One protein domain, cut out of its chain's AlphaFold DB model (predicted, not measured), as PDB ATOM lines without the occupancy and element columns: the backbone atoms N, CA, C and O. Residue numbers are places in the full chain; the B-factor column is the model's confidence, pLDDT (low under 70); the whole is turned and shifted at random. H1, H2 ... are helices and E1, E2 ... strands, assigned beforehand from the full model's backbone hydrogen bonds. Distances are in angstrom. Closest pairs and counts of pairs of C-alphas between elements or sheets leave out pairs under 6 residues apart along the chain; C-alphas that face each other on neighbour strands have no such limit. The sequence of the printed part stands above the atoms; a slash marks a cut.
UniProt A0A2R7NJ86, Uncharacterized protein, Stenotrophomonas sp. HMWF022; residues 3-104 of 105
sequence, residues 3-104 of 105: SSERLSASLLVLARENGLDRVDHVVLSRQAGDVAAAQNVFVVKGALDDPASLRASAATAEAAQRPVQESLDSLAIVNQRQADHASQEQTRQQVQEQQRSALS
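AT A GLANCE: This is residues 3 to 104 of the 105 residues of an uncharacterized protein of Stenotrophomonas sp. HMWF022 (UniProt A0A2R7NJ86). A small antiparallel sheet of three strands, E1, E2 and E3, has helix H1 running slantwise over one face, and the first part of the long helix H3 packs on H1, which lies between it and the sheet. The rest of H3 sticks out as a long straight arm, with residues 83 to 104 free of the body, and short H2 joins E3 to H3. The printed part has 102 residues, with three named helices and three named strands in the order H1 E1 E2 E3 H2 H3; the sheet's order is E1 E2 E3, and the class is mixed, helices and strands. The whole is loose, with a radius of gyration of the C-alphas of 18.3 A, and elongated, spanning 63 by 33 by 20 A.

HOW THE PARTS SIT: E1, residues 25 to 28, E2, residues 40 to 45, and E3, residues 54 to 59, form a meander, each strand the antiparallel neighbour of the one before. E1 and E2 are a hairpin, with N 27 and O 42 within hydrogen-bond range at 2.8 A. E2 and E3 are a hairpin too, with N 43 and O 56 at 2.8 A. H1, residues 3 to 17, is on the sheet at a height of 9.4 A, over E2 and E3, at 50 degrees to E2 on the local plane, slantwise to the strands; the C-alphas of Ala 15 and Ala 56, the closest of H1 and E3, are 6.2 A apart. With H2, residues 60 to 65, it makes two layers, helices on one face of a sheet. H1 and H2 touch, closest at C-alphas of Leu 7 and Ala 64, 4.6 A, with a steep tilt of 69 degrees, only just short of about perpendicular, opposite ways. H3, residues 68 to 102, touches H1 with residues 68 to 79 alone, closest at C-alphas of Arg 6 and Val 68, 4.8 A, at a shallow tilt of 19 degrees, the same way. H3 is not on the sheet and is apart from E1, E2 and E3. In H1, H2 and H3 every O i to N i+4 pair is within hydrogen-bond range.

IN THESE COORDINATES: E2 is 16.8 A long and E3 17.5 A. H1 measures 20.9 A from C-alpha 3 at (-37.623, -11.003, -48.016). H3 measures 51.0 A and ends at C-alpha 102, (8.696, -44.132, -37.489). E1 measures 10.1 A and H2 8.5 A.

THE WHOLE: The C-alphas farthest apart, of Asp 34 and Ser 104, are 63.8 A apart. The printed part has no cut. The link from E1 to E2, 11 residues, is long. The mean pLDDT of the printed part is 86.3, and residues 31 to 38 are under 70.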
ATOM      1  N   SER A   3     -38.856 -11.784 -47.899       81.88
ATOM      2  CA  SER A   3     -37.623 -11.003 -48.016       81.88
ATOM      3  C   SER A   3     -36.688 -11.274 -46.838       81.88
ATOM      4  O   SER A   3     -35.490 -11.456 -47.038       81.88
ATOM      5  N   SER A   4     -37.235 -11.372 -45.624       84.06
ATOM      6  CA  SER A   4     -36.478 -11.745 -44.424       84.06
ATOM      7  C   SER A   4     -35.888 -13.160 -44.520       84.06
ATOM      8  O   SER A   4     -34.740 -13.388 -44.139       84.06
ATOM      9  N   GLU A   5     -36.633 -14.103 -45.106       90.44
ATOM     10  CA  GLU A   5     -36.158 -15.473 -45.353       90.44
ATOM     11  C   GLU A   5     -35.011 -15.511 -46.372       90.44
ATOM     12  O   GLU A   5     -33.980 -16.129 -46.106       90.44
ATOM     13  N   ARG A   6     -35.144 -14.797 -47.502       90.50
ATOM     14  CA  ARG A   6     -34.066 -14.646 -48.504       90.50
ATOM     15  C   ARG A   6     -32.814 -14.030 -47.912       90.50
ATOM     16  O   ARG A   6     -31.719 -14.546 -48.127       90.50
ATOM     17  N   LEU A   7     -32.986 -12.967 -47.133       88.81
ATOM     18  CA  LEU A   7     -31.879 -12.294 -46.473       88.81
ATOM     19  C   LEU A   7     -31.176 -13.249 -45.503       88.81
ATOM     20  O   LEU A   7     -29.965 -13.415 -45.585       88.81
ATOM     21  N   SER A   8     -31.926 -13.942 -44.646       89.31
ATOM     22  CA  SER A   8     -31.368 -14.894 -43.676       89.31
ATOM     23  C   SER A   8     -30.621 -16.047 -44.354       89.31
ATOM     24  O   SER A   8     -29.516 -16.392 -43.938       89.31
ATOM     25  N   ALA A   9     -31.185 -16.611 -45.427       91.69
ATOM     26  CA  ALA A   9     -30.543 -17.671 -46.200       91.69
ATOM     27  C   ALA A   9     -29.247 -17.181 -46.866       91.69
ATOM     28  O   ALA A   9     -28.209 -17.831 -46.748       91.69
ATOM     29  N   SER A  10     -29.279 -16.002 -47.490       91.31
ATOM     30  CA  SER A  10     -28.103 -15.394 -48.119       91.31
ATOM     31  C   SER A  10     -26.992 -15.096 -47.113       91.31
ATOM     32  O   SER A  10     -25.820 -15.324 -47.407       91.31
ATOM     33  N   LEU A  11     -27.345 -14.633 -45.909       90.56
ATOM     34  CA  LEU A  11     -26.390 -14.392 -44.823       90.56
ATOM     35  C   LEU A  11     -25.736 -15.685 -44.333       90.56
ATOM     36  O   LEU A  11     -24.534 -15.704 -44.073       90.56
ATOM     37  N   LEU A  12     -26.511 -16.765 -44.223       90.75
ATOM     38  CA  LEU A  12     -25.994 -18.070 -43.824       90.75
ATOM     39  C   LEU A  12     -25.007 -18.624 -44.857       90.75
ATOM     40  O   LEU A  12     -23.961 -19.146 -44.480       90.75
ATOM     41  N   VAL A  13     -25.311 -18.475 -46.148       91.44
ATOM     42  CA  VAL A  13     -24.393 -18.851 -47.235       91.44
ATOM     43  C   VAL A  13     -23.116 -18.043 -47.169       91.44
ATOM     44  O   VAL A  13     -22.042 -18.628 -47.102       91.44
ATOM     45  N   LEU A  14     -23.232 -16.716 -47.108       91.44
ATOM     46  CA  LEU A  14     -22.089 -15.812 -47.041       91.44
ATOM     47  C   LEU A  14     -21.156 -16.169 -45.880       91.44
ATOM     48  O   LEU A  14     -19.936 -16.202 -46.048       91.44
ATOM     49  N   ALA A  15     -21.731 -16.445 -44.708       90.81
ATOM     50  CA  ALA A  15     -20.981 -16.888 -43.544       90.81
ATOM     51  C   ALA A  15     -20.169 -18.146 -43.888       90.81
ATOM     52  O   ALA A  15     -18.947 -18.165 -43.747       90.81
ATOM     53  N   ARG A  16     -20.832 -19.165 -44.428       89.75
ATOM     54  CA  ARG A  16     -20.216 -20.457 -44.731       89.75
ATOM     55  C   ARG A  16     -19.158 -20.333 -45.816       89.75
ATOM     56  O   ARG A  16     -18.075 -20.873 -45.636       89.75
ATOM     57  N   GLU A  17     -19.404 -19.570 -46.876       89.19
ATOM     58  CA  GLU A  17     -18.425 -19.301 -47.938       89.19
ATOM     59  C   GLU A  17     -17.134 -18.668 -47.405       89.19
ATOM     60  O   GLU A  17     -16.051 -18.958 -47.904       89.19
ATOM     61  N   ASN A  18     -17.235 -17.863 -46.348       89.31
ATOM     62  CA  ASN A  18     -16.094 -17.226 -45.692       89.31
ATOM     63  C   ASN A  18     -15.505 -18.069 -44.540       89.31
ATOM     64  O   ASN A  18     -14.681 -17.580 -43.771       89.31
ATOM     65  N   GLY A  19     -15.925 -19.331 -44.392       86.38
ATOM     66  CA  GLY A  19     -15.452 -20.231 -43.334       86.38
ATOM     67  C   GLY A  19     -16.057 -19.953 -41.953       86.38
ATOM     68  O   GLY A  19     -15.588 -20.482 -40.940       86.38
ATOM     69  N   LEU A  20     -17.111 -19.135 -41.870       89.25
ATOM     70  CA  LEU A  20     -17.869 -18.960 -40.639       89.25
ATOM     71  C   LEU A  20     -18.832 -20.139 -40.478       89.25
ATOM     72  O   LEU A  20     -19.867 -20.236 -41.132       89.25
ATOM     73  N   ASP A  21     -18.503 -21.013 -39.530       85.00
ATOM     74  CA  ASP A  21     -19.389 -22.104 -39.115       85.00
ATOM     75  C   ASP A  21     -20.658 -21.613 -38.381       85.00
ATOM     76  O   ASP A  21     -21.666 -22.305 -38.310       85.00
ATOM     77  N   ARG A  22     -20.649 -20.392 -37.845       85.00
ATOM     78  CA  ARG A  22     -21.820 -19.788 -37.200       85.00
ATOM     79  C   ARG A  22     -21.786 -18.273 -37.313       85.00
ATOM     80  O   ARG A  22     -20.719 -17.694 -37.504       85.00
ATOM     81  N   VAL A  23     -22.950 -17.655 -37.151       90.19
ATOM     82  CA  VAL A  23     -23.116 -16.200 -37.098       90.19
ATOM     83  C   VAL A  23     -23.510 -15.825 -35.674       90.19
ATOM     84  O   VAL A  23     -24.574 -16.225 -35.215       90.19
ATOM     85  N   ASP A  24     -22.646 -15.082 -34.984       89.88
ATOM     86  CA  ASP A  24     -22.902 -14.589 -33.624       89.88
ATOM     87  C   ASP A  24     -23.507 -13.176 -33.662       89.88
ATOM     88  O   ASP A  24     -24.417 -12.855 -32.897       89.88
ATOM     89  N   HIS A  25     -23.055 -12.335 -34.601       89.25
ATOM     90  CA  HIS A  25     -23.564 -10.975 -34.770       89.25
ATOM     91  C   HIS A  25     -23.838 -10.640 -36.238       89.25
ATOM     92  O   HIS A  25     -23.053 -10.974 -37.126       89.25
ATOM     93  N   VAL A  26     -24.934  -9.917 -36.477       88.69
ATOM     94  CA  VAL A  26     -25.268  -9.314 -37.774       88.69
ATOM     95  C   VAL A  26     -25.285  -7.802 -37.595       88.69
ATOM     96  O   VAL A  26     -26.004  -7.282 -36.744       88.69
ATOM     97  N   VAL A  27     -24.482  -7.091 -38.381       87.94
ATOM     98  CA  VAL A  27     -24.319  -5.637 -38.296       87.94
ATOM     99  C   VAL A  27     -24.602  -5.028 -39.660       87.94
ATOM    100  O   VAL A  27     -24.110  -5.505 -40.674       87.94
ATOM    101  N   LEU A  28     -25.387  -3.957 -39.704       86.12
ATOM    102  CA  LEU A  28     -25.632  -3.205 -40.934       86.12
ATOM    103  C   LEU A  28     -24.611  -2.074 -41.071       86.12
ATOM    104  O   LEU A  28     -24.222  -1.459 -40.074       86.12
ATOM    105  N   SER A  29     -24.198  -1.770 -42.301       83.12
ATOM    106  CA  SER A  29     -23.371  -0.597 -42.569       83.12
ATOM    107  C   SER A  29     -24.099   0.671 -42.119       83.12
ATOM    108  O   SER A  29     -25.269   0.899 -42.440       83.12
ATOM    109  N   ARG A  30     -23.402   1.521 -41.363       74.38
ATOM    110  CA  ARG A  30     -23.891   2.865 -41.037       74.38
ATOM    111  C   ARG A  30     -23.746   3.767 -42.267       74.38
ATOM    112  O   ARG A  30     -22.827   3.563 -43.055       74.38
ATOM    113  N   GLN A  31     -24.628   4.763 -42.407       65.44
ATOM    114  CA  GLN A  31     -24.468   5.812 -43.428       65.44
ATOM    115  C   GLN A  31     -23.108   6.474 -43.230       65.44
ATOM    116  O   GLN A  31     -22.815   6.948 -42.130       65.44
ATOM    117  N   ALA A  32     -22.282   6.478 -44.269       58.22
ATOM    118  CA  ALA A  32     -20.981   7.125 -44.258       58.22
ATOM    119  C   ALA A  32     -20.871   7.991 -45.515       58.22
ATOM    120  O   ALA A  32     -20.618   7.490 -46.609       58.22
ATOM    121  N   GLY A  33     -21.101   9.297 -45.356       67.75
ATOM    122  CA  GLY A  33     -21.115  10.237 -46.477       67.75
ATOM    123  C   GLY A  33     -22.281   9.971 -47.435       67.75
ATOM    124  O   GLY A  33     -23.428   9.943 -47.001       67.75
ATOM    125  N   ASP A  34     -21.972   9.772 -48.717       62.56
ATOM    126  CA  ASP A  34     -22.944   9.524 -49.800       62.56
ATOM    127  C   ASP A  34     -23.480   8.073 -49.824       62.56
ATOM    128  O   ASP A  34     -24.417   7.738 -50.542       62.56
ATOM    129  N   VAL A  35     -22.897   7.187 -49.009       59.16
ATOM    130  CA  VAL A  35     -23.268   5.769 -48.927       59.16
ATOM    131  C   VAL A  35     -24.491   5.604 -48.024       59.16
ATOM    132  O   VAL A  35     -24.445   5.910 -46.826       59.16
ATOM    133  N   ALA A  36     -25.583   5.077 -48.582       66.12
ATOM    134  CA  ALA A  36     -26.816   4.831 -47.847       66.12
ATOM    135  C   ALA A  36     -26.630   3.807 -46.705       66.12
ATOM    136  O   ALA A  36     -25.892   2.825 -46.800       66.12
ATOM    137  N   ALA A  37     -27.352   4.027 -45.605       67.50
ATOM    138  CA  ALA A  37     -27.448   3.080 -44.476       67.50
ATOM    139  C   ALA A  37     -27.907   1.734 -44.982       67.50
ATOM    140  O   ALA A  37     -28.770   1.663 -45.855       67.50
ATOM    141  N   ALA A  38     -27.395   0.690 -44.339       69.19
ATOM    142  CA  ALA A  38     -27.796  -0.679 -44.594       69.19
ATOM    143  C   ALA A  38     -27.563  -1.121 -46.043       69.19
ATOM    144  O   ALA A  38     -28.118  -2.135 -46.455       69.19
ATOM    145  N   GLN A  39     -26.721  -0.421 -46.811       82.88
ATOM    146  CA  GLN A  39     -26.311  -0.883 -48.133       82.88
ATOM    147  C   GLN A  39     -25.573  -2.222 -48.053       82.88
ATOM    148  O   GLN A  39     -25.794  -3.081 -48.903       82.88
ATOM    149  N   ASN A  40     -24.781  -2.425 -46.995       87.38
ATOM    150  CA  ASN A  40     -24.068  -3.667 -46.736       87.38
ATOM    151  C   ASN A  40     -24.465  -4.251 -45.382       87.38
ATOM    152  O   ASN A  40     -24.753  -3.533 -44.421       87.38
ATOM    153  N   VAL A  41     -24.412  -5.570 -45.306       88.94
ATOM    154  CA  VAL A  41     -24.624  -6.355 -44.099       88.94
ATOM    155  C   VAL A  41     -23.367  -7.163 -43.815       88.94
ATOM    156  O   VAL A  41     -22.770  -7.752 -44.716       88.94
ATOM    157  N   PHE A  42     -22.954  -7.157 -42.555       90.06
ATOM    158  CA  PHE A  42     -21.777  -7.836 -42.047       90.06
ATOM    159  C   PHE A  42     -22.213  -8.937 -41.093       90.06
ATOM    160  O   PHE A  42     -22.937  -8.678 -40.132       90.06
ATOM    161  N   VAL A  43     -21.747 -10.152 -41.341       91.62
ATOM    162  CA  VAL A  43     -21.874 -11.276 -40.414       91.62
ATOM    163  C   VAL A  43     -20.545 -11.470 -39.709       91.62
ATOM    164  O   VAL A  43     -19.489 -11.463 -40.341       91.62
ATOM    165  N   VAL A  44     -20.596 -11.607 -38.391       92.12
ATOM    166  CA  VAL A  44     -19.421 -11.767 -37.535       92.12
ATOM    167  C   VAL A  44     -19.584 -13.034 -36.707       92.12
ATOM    168  O   VAL A  44     -20.637 -13.264 -36.106       92.12
ATOM    169  N   LYS A  45     -18.531 -13.850 -36.678       90.56
ATOM    170  CA  LYS A  45     -18.383 -14.999 -35.783       90.56
ATOM    171  C   LYS A  45     -17.464 -14.616 -34.628       90.56
ATOM    172  O   LYS A  45     -16.353 -14.139 -34.860       90.56
ATOM    173  N   GLY A  46     -17.897 -14.907 -33.405       88.00
ATOM    174  CA  GLY A  46     -17.189 -14.549 -32.178       88.00
ATOM    175  C   GLY A  46     -17.475 -13.122 -31.710       88.00
ATOM    176  O   GLY A  46     -18.360 -12.444 -32.229       88.00
ATOM    177  N   ALA A  47     -16.730 -12.671 -30.701       87.12
ATOM    178  CA  ALA A  47     -16.908 -11.338 -30.140       87.12
ATOM    179  C   ALA A  47     -16.398 -10.255 -31.105       87.12
ATOM    180  O   ALA A  47     -15.362 -10.408 -31.745       87.12
ATOM    181  N   LEU A  48     -17.102  -9.123 -31.175       82.56
ATOM    182  CA  LEU A  48     -16.712  -7.977 -32.014       82.56
ATOM    183  C   LEU A  48     -15.356  -7.357 -31.626       82.56
ATOM    184  O   LEU A  48     -14.738  -6.694 -32.459       82.56
ATOM    185  N   ASP A  49     -14.913  -7.575 -30.389       84.62
ATOM    186  CA  ASP A  49     -13.622  -7.117 -29.857       84.62
ATOM    187  C   ASP A  49     -12.495  -8.149 -30.057       84.62
ATOM    188  O   ASP A  49     -11.323  -7.850 -29.856       84.62
ATOM    189  N   ASP A  50     -12.829  -9.369 -30.490       86.25
ATOM    190  CA  ASP A  50     -11.847 -10.434 -30.651       86.25
ATOM    191  C   ASP A  50     -11.095 -10.296 -31.993       86.25
ATOM    192  O   ASP A  50     -11.728 -10.222 -33.057       86.25
ATOM    193  N   PRO A  51      -9.749 -10.273 -31.998       79.69
ATOM    194  CA  PRO A  51      -8.967 -10.138 -33.226       79.69
ATOM    195  C   PRO A  51      -9.009 -11.390 -34.113       79.69
ATOM    196  O   PRO A  51      -8.742 -11.285 -35.307       79.69
ATOM    197  N   ALA A  52      -9.365 -12.557 -33.568       86.19
ATOM    198  CA  ALA A  52      -9.613 -13.774 -34.336       86.19
ATOM    199  C   ALA A  52     -11.076 -13.873 -34.817       86.19
ATOM    200  O   ALA A  52     -11.471 -14.898 -35.386       86.19
ATOM    201  N   SER A  53     -11.884 -12.818 -34.634       87.38
ATOM    202  CA  SER A  53     -13.237 -12.760 -35.187       87.38
ATOM    203  C   SER A  53     -13.213 -12.848 -36.713       87.38
ATOM    204  O   SER A  53     -12.566 -12.063 -37.407       87.38
ATOM    205  N   LEU A  54     -13.971 -13.805 -37.247       89.00
ATOM    206  CA  LEU A  54     -14.178 -13.935 -38.685       89.00
ATOM    207  C   LEU A  54     -15.356 -13.061 -39.090       89.00
ATOM    208  O   LEU A  54     -16.398 -13.061 -38.428       89.00
ATOM    209  N   ARG A  55     -15.191 -12.308 -40.176       89.81
ATOM    210  CA  ARG A  55     -16.189 -11.351 -40.654       89.81
ATOM    211  C   ARG A  55     -16.367 -11.505 -42.150       89.81
ATOM    212  O   ARG A  55     -15.383 -11.569 -42.877       89.81
ATOM    213  N   ALA A  56     -17.615 -11.512 -42.591       90.75
ATOM    214  CA  ALA A  56     -17.964 -11.499 -44.002       90.75
ATOM    215  C   ALA A  56     -18.990 -10.403 -44.274       90.75
ATOM    216  O   ALA A  56     -19.796 -10.071 -43.405       90.75
ATOM    217  N   SER A  57     -18.957  -9.836 -45.476       89.81
ATOM    218  CA  SER A  57     -19.844  -8.746 -45.878       89.81
ATOM    219  C   SER A  57     -20.508  -9.029 -47.214       89.81
ATOM    220  O   SER A  57     -19.841  -9.511 -48.126       89.81
ATOM    221  N   ALA A  58     -21.778  -8.661 -47.351       88.50
ATOM    222  CA  ALA A  58     -22.483  -8.658 -48.628       88.50
ATOM    223  C   ALA A  58     -23.329  -7.396 -48.779       88.50
ATOM    224  O   ALA A  58     -23.713  -6.768 -47.789       88.50
ATOM    225  N   ALA A  59     -23.647  -7.040 -50.021       88.81
ATOM    226  CA  ALA A  59     -24.630  -6.008 -50.301       88.81
ATOM    227  C   ALA A  59     -26.015  -6.493 -49.847       88.81
ATOM    228  O   ALA A  59     -26.505  -7.528 -50.303       88.81
ATOM    229  N   THR A  60     -26.671  -5.741 -48.965       86.69
ATOM    230  CA  THR A  60     -28.006  -6.070 -48.440       86.69
ATOM    231  C   THR A  60     -29.025  -6.203 -49.566       86.69
ATOM    232  O   THR A  60     -29.877  -7.086 -49.526       86.69
ATOM    233  N   ALA A  61     -28.922  -5.350 -50.590       85.81
ATOM    234  CA  ALA A  61     -29.798  -5.403 -51.754       85.81
ATOM    235  C   ALA A  61     -29.659  -6.731 -52.515       85.81
ATOM    236  O   ALA A  61     -30.670  -7.348 -52.842       85.81
ATOM    237  N   GLU A  62     -28.432  -7.210 -52.736       86.44
ATOM    238  CA  GLU A  62     -28.202  -8.499 -53.396       86.44
ATOM    239  C   GLU A  62     -28.649  -9.668 -52.520       86.44
ATOM    240  O   GLU A  62     -29.339 -10.567 -52.995       86.44
ATOM    241  N   ALA A  63     -28.349  -9.627 -51.221       87.12
ATOM    242  CA  ALA A  63     -28.761 -10.663 -50.276       87.12
ATOM    243  C   ALA A  63     -30.294 -10.759 -50.119       87.12
ATOM    244  O   ALA A  63     -30.833 -11.842 -49.906       87.12
ATOM    245  N   ALA A  64     -31.018  -9.644 -50.250       86.88
ATOM    246  CA  ALA A  64     -32.482  -9.627 -50.226       86.88
ATOM    247  C   ALA A  64     -33.118 -10.073 -51.559       86.88
ATOM    248  O   ALA A  64     -34.252 -10.565 -51.573       86.88
ATOM    249  N   GLN A  65     -32.409  -9.893 -52.678       88.38
ATOM    250  CA  GLN A  65     -32.859 -10.307 -54.011       88.38
ATOM    251  C   GLN A  65     -32.509 -11.763 -54.334       88.38
ATOM    252  O   GLN A  65     -33.224 -12.400 -55.110       88.38
ATOM    253  N   ARG A  66     -31.446 -12.309 -53.733       87.94
ATOM    254  CA  ARG A  66     -31.013 -13.687 -53.958       87.94
ATOM    255  C   ARG A  66     -32.104 -14.677 -53.511       87.94
ATOM    256  O   ARG A  66     -32.635 -14.563 -52.401       87.94
ATOM    257  N   PRO A  67     -32.474 -15.664 -54.349       90.19
ATOM    258  CA  PRO A  67     -33.466 -16.658 -53.973       90.19
ATOM    259  C   PRO A  67     -32.963 -17.533 -52.819       90.19
ATOM    260  O   PRO A  67     -31.800 -17.945 -52.796       90.19
ATOM    261  N   VAL A  68     -33.870 -17.900 -51.906       90.56
ATOM    262  CA  VAL A  68     -33.569 -18.858 -50.826       90.56
ATOM    263  C   VAL A  68     -33.054 -20.170 -51.409       90.56
ATOM    264  O   VAL A  68     -32.063 -20.695 -50.927       90.56
ATOM    265  N   GLN A  69     -33.685 -20.672 -52.473       91.38
ATOM    266  CA  GLN A  69     -33.319 -21.954 -53.077       91.38
ATOM    267  C   GLN A  69     -31.867 -21.982 -53.571       91.38
ATOM    268  O   GLN A  69     -31.151 -22.940 -53.315       91.38
ATOM    269  N   GLU A  70     -31.437 -20.910 -54.232       91.19
ATOM    270  CA  GLU A  70     -30.073 -20.749 -54.753       91.19
ATOM    271  C   GLU A  70     -29.066 -20.655 -53.597       91.19
ATOM    272  O   GLU A  70     -28.019 -21.298 -53.594       91.19
ATOM    273  N   SER A  71     -29.459 -19.952 -52.533       91.38
ATOM    274  CA  SER A  71     -28.682 -19.897 -51.298       91.38
ATOM    275  C   SER A  71     -28.533 -21.285 -50.660       91.38
ATOM    276  O   SER A  71     -27.438 -21.686 -50.288       91.38
ATOM    277  N   LEU A  72     -29.611 -22.059 -50.547       90.38
ATOM    278  CA  LEU A  72     -29.567 -23.394 -49.947       90.38
ATOM    279  C   LEU A  72     -28.721 -24.382 -50.759       90.38
ATOM    280  O   LEU A  72     -28.004 -25.187 -50.164       90.38
ATOM    281  N   ASP A  73     -28.773 -24.305 -52.088       93.31
ATOM    282  CA  ASP A  73     -27.933 -25.121 -52.969       93.31
ATOM    283  C   ASP A  73     -26.445 -24.799 -52.760       93.31
ATOM    284  O   ASP A  73     -25.652 -25.674 -52.396       93.31
ATOM    285  N   SER A  74     -26.095 -23.510 -52.823       90.56
ATOM    286  CA  SER A  74     -24.745 -23.021 -52.526       90.56
ATOM    287  C   SER A  74     -24.278 -23.435 -51.125       90.56
ATOM    288  O   SER A  74     -23.160 -23.923 -50.949       90.56
ATOM    289  N   LEU A  75     -25.146 -23.316 -50.117       90.75
ATOM    290  CA  LEU A  75     -24.866 -23.728 -48.742       90.75
ATOM    291  C   LEU A  75     -24.523 -25.219 -48.647       90.75
ATOM    292  O   LEU A  75     -23.596 -25.591 -47.924       90.75
ATOM    293  N   ALA A  76     -25.276 -26.077 -49.335       91.19
ATOM    294  CA  ALA A  76     -25.057 -27.517 -49.321       91.19
ATOM    295  C   ALA A  76     -23.707 -27.882 -49.954       91.19
ATOM    296  O   ALA A  76     -22.965 -28.695 -49.396       91.19
ATOM    297  N   ILE A  77     -23.359 -27.237 -51.072       91.88
ATOM    298  CA  ILE A  77     -22.074 -27.422 -51.758       91.88
ATOM    299  C   ILE A  77     -20.919 -26.982 -50.853       91.88
ATOM    300  O   ILE A  77     -19.944 -27.714 -50.681       91.88
ATOM    301  N   VAL A  78     -21.027 -25.801 -50.242       90.69
ATOM    302  CA  VAL A  78     -19.990 -25.249 -49.360       90.69
ATOM    303  C   VAL A  78     -19.783 -26.127 -48.126       90.69
ATOM    304  O   VAL A  78     -18.637 -26.421 -47.783       90.69
ATOM    305  N   ASN A  79     -20.861 -26.602 -47.492       88.69
ATOM    306  CA  ASN A  79     -20.758 -27.507 -46.344       88.69
ATOM    307  C   ASN A  79     -20.100 -28.841 -46.713       88.69
ATOM    308  O   ASN A  79     -19.232 -29.295 -45.971       88.69
ATOM    309  N   GLN A  80     -20.465 -29.447 -47.851       90.06
ATOM    310  CA  GLN A  80     -19.796 -30.664 -48.325       90.06
ATOM    311  C   GLN A  80     -18.299 -30.423 -48.504       90.06
ATOM    312  O   GLN A  80     -17.491 -31.115 -47.890       90.06
ATOM    313  N   ARG A  81     -17.922 -29.366 -49.235       89.56
ATOM    314  CA  ARG A  81     -16.506 -29.054 -49.466       89.56
ATOM    315  C   ARG A  81     -15.725 -28.844 -48.170       89.56
ATOM    316  O   ARG A  81     -14.586 -29.288 -48.089       89.56
ATOM    317  N   GLN A  82     -16.313 -28.199 -47.164       85.94
ATOM    318  CA  GLN A  82     -15.666 -28.014 -45.859       85.94
ATOM    319  C   GLN A  82     -15.498 -29.329 -45.096       85.94
ATOM    320  O   GLN A  82     -14.432 -29.565 -44.529       85.94
ATOM    321  N   ALA A  83     -16.515 -30.193 -45.104       86.81
ATOM    322  CA  ALA A  83     -16.446 -31.503 -44.464       86.81
ATOM    323  C   ALA A  83     -15.379 -32.399 -45.117       86.81
ATOM    324  O   ALA A  83     -14.581 -33.025 -44.415       86.81
ATOM    325  N   ASP A  84     -15.318 -32.407 -46.453       88.75
ATOM    326  CA  ASP A  84     -14.287 -33.117 -47.212       88.75
ATOM    327  C   ASP A  84     -12.884 -32.600 -46.881       88.75
ATOM    328  O   ASP A  84     -11.968 -33.393 -46.648       88.75
ATOM    329  N   HIS A  85     -12.711 -31.275 -46.818       86.81
ATOM    330  CA  HIS A  85     -11.422 -30.658 -46.511       86.81
ATOM    331  C   HIS A  85     -10.948 -31.016 -45.097       86.81
ATOM    332  O   HIS A  85      -9.832 -31.508 -44.933       86.81
ATOM    333  N   ALA A  86     -11.828 -30.895 -44.096       86.44
ATOM    334  CA  ALA A  86     -11.523 -31.247 -42.711       86.44
ATOM    335  C   ALA A  86     -11.131 -32.730 -42.553       86.44
ATOM    336  O   ALA A  86     -10.164 -33.054 -41.859       86.44
ATOM    337  N   SER A  87     -11.836 -33.637 -43.240       88.19
ATOM    338  CA  SER A  87     -11.521 -35.073 -43.238       88.19
ATOM    339  C   SER A  87     -10.157 -35.371 -43.879       88.19
ATOM    340  O   SER A  87      -9.351 -36.152 -43.351       88.19
ATOM    341  N   GLN A  88      -9.851 -34.703 -44.997       88.19
ATOM    342  CA  GLN A  88      -8.556 -34.827 -45.664       88.19
ATOM    343  C   GLN A  88      -7.412 -34.310 -44.789       88.19
ATOM    344  O   GLN A  88      -6.383 -34.975 -44.674       88.19
ATOM    345  N   GLU A  89      -7.584 -33.155 -44.149       87.62
ATOM    346  CA  GLU A  89      -6.586 -32.569 -43.252       87.62
ATOM    347  C   GLU A  89      -6.283 -33.498 -42.073       87.62
ATOM    348  O   GLU A  89      -5.114 -33.782 -41.802       87.62
ATOM    349  N   GLN A  90      -7.312 -34.069 -41.442       86.94
ATOM    350  CA  GLN A  90      -7.145 -35.001 -40.326       86.94
ATOM    351  C   GLN A  90      -6.419 -36.293 -40.741       86.94
ATOM    352  O   GLN A  90      -5.585 -36.816 -39.997       86.94
ATOM    353  N   THR A  91      -6.691 -36.800 -41.947       89.25
ATOM    354  CA  THR A  91      -5.988 -37.971 -42.499       89.25
ATOM    355  C   THR A  91      -4.521 -37.648 -42.783       89.25
ATOM    356  O   THR A  91      -3.629 -38.426 -42.439       89.25
ATOM    357  N   ARG A  92      -4.238 -36.478 -43.372       89.19
ATOM    358  CA  ARG A  92      -2.866 -36.042 -43.672       89.19
ATOM    359  C   ARG A  92      -2.036 -35.855 -42.404       89.19
ATOM    360  O   ARG A  92      -0.880 -36.268 -42.394       89.19
ATOM    361  N   GLN A  93      -2.622 -35.295 -41.346       87.81
ATOM    362  CA  GLN A  93      -1.961 -35.136 -40.048       87.81
ATOM    363  C   GLN A  93      -1.603 -36.493 -39.427       87.81
ATOM    364  O   GLN A  93      -0.442 -36.717 -39.090       87.81
ATOM    365  N   GLN A  94      -2.544 -37.445 -39.394       89.31
ATOM    366  CA  GLN A  94      -2.279 -38.798 -38.883       89.31
ATOM    367  C   GLN A  94      -1.172 -39.514 -39.662       89.31
ATOM    368  O   GLN A  94      -0.306 -40.159 -39.073       89.31
ATOM    369  N   VAL A  95      -1.181 -39.421 -40.994       91.44
ATOM    370  CA  VAL A  95      -0.138 -40.029 -41.834       91.44
ATOM    371  C   VAL A  95       1.217 -39.354 -41.589       91.44
ATOM    372  O   VAL A  95       2.251 -40.022 -41.578       91.44
ATOM    373  N   GLN A  96       1.240 -38.043 -41.355       88.44
ATOM    374  CA  GLN A  96       2.468 -37.314 -41.049       88.44
ATOM    375  C   GLN A  96       3.017 -37.646 -39.651       88.44
ATOM    376  O   GLN A  96       4.227 -37.817 -39.508       88.44
ATOM    377  N   GLU A  97       2.162 -37.809 -38.640       89.62
ATOM    378  CA  GLU A  97       2.556 -38.229 -37.287       89.62
ATOM    379  C   GLU A  97       3.086 -39.664 -37.238       89.62
ATOM    380  O   GLU A  97       4.105 -39.915 -36.588       89.62
ATOM    381  N   GLN A  98       2.470 -40.591 -37.977       87.38
ATOM    382  CA  GLN A  98       2.964 -41.967 -38.100       87.38
ATOM    383  C   GLN A  98       4.360 -42.002 -38.738       87.38
ATOM    384  O   GLN A  98       5.254 -42.675 -38.227       87.38
ATOM    385  N   GLN A  99       4.583 -41.218 -39.797       86.44
ATOM    386  CA  GLN A  99       5.898 -41.102 -40.437       86.44
ATOM    387  C   GLN A  99       6.937 -40.449 -39.515       86.44
ATOM    388  O   GLN A  99       8.062 -40.935 -39.422       86.44
ATOM    389  N   ARG A 100       6.566 -39.381 -38.790       87.75
ATOM    390  CA  ARG A 100       7.456 -38.731 -37.809       87.75
ATOM    391  C   ARG A 100       7.873 -39.687 -36.697       87.75
ATOM    392  O   ARG A 100       9.036 -39.691 -36.309       87.75
ATOM    393  N   SER A 101       6.937 -40.496 -36.210       88.31
ATOM    394  CA  SER A 101       7.188 -41.473 -35.146       88.31
ATOM    395  C   SER A 101       8.091 -42.612 -35.627       88.31
ATOM    396  O   SER A 101       9.001 -43.011 -34.901       88.31
ATOM    397  N   ALA A 102       7.891 -43.081 -36.866       86.75
ATOM    398  CA  ALA A 102       8.696 -44.132 -37.489       86.75
ATOM    399  C   ALA A 102      10.145 -43.711 -37.794       86.75
ATOM    400  O   ALA A 102      11.021 -44.562 -37.817       86.75
ATOM    401  N   LEU A 103      10.406 -42.417 -38.009       83.69
ATOM    402  CA  LEU A 103      11.757 -41.872 -38.225       83.69
ATOM    403  C   LEU A 103      12.512 -41.558 -36.919       83.69
ATOM    404  O   LEU A 103      13.692 -41.224 -36.972       83.69
ATOM    405  N   SER A 104      11.836 -41.599 -35.764       79.62
ATOM    406  CA  SER A 104      12.430 -41.282 -34.451       79.62
ATOM    407  C   SER A 104      12.904 -42.505 -33.649       79.62
ATOM    408  O   SER A 104      13.459 -42.328 -32.565       79.62
TER     409      SER A 104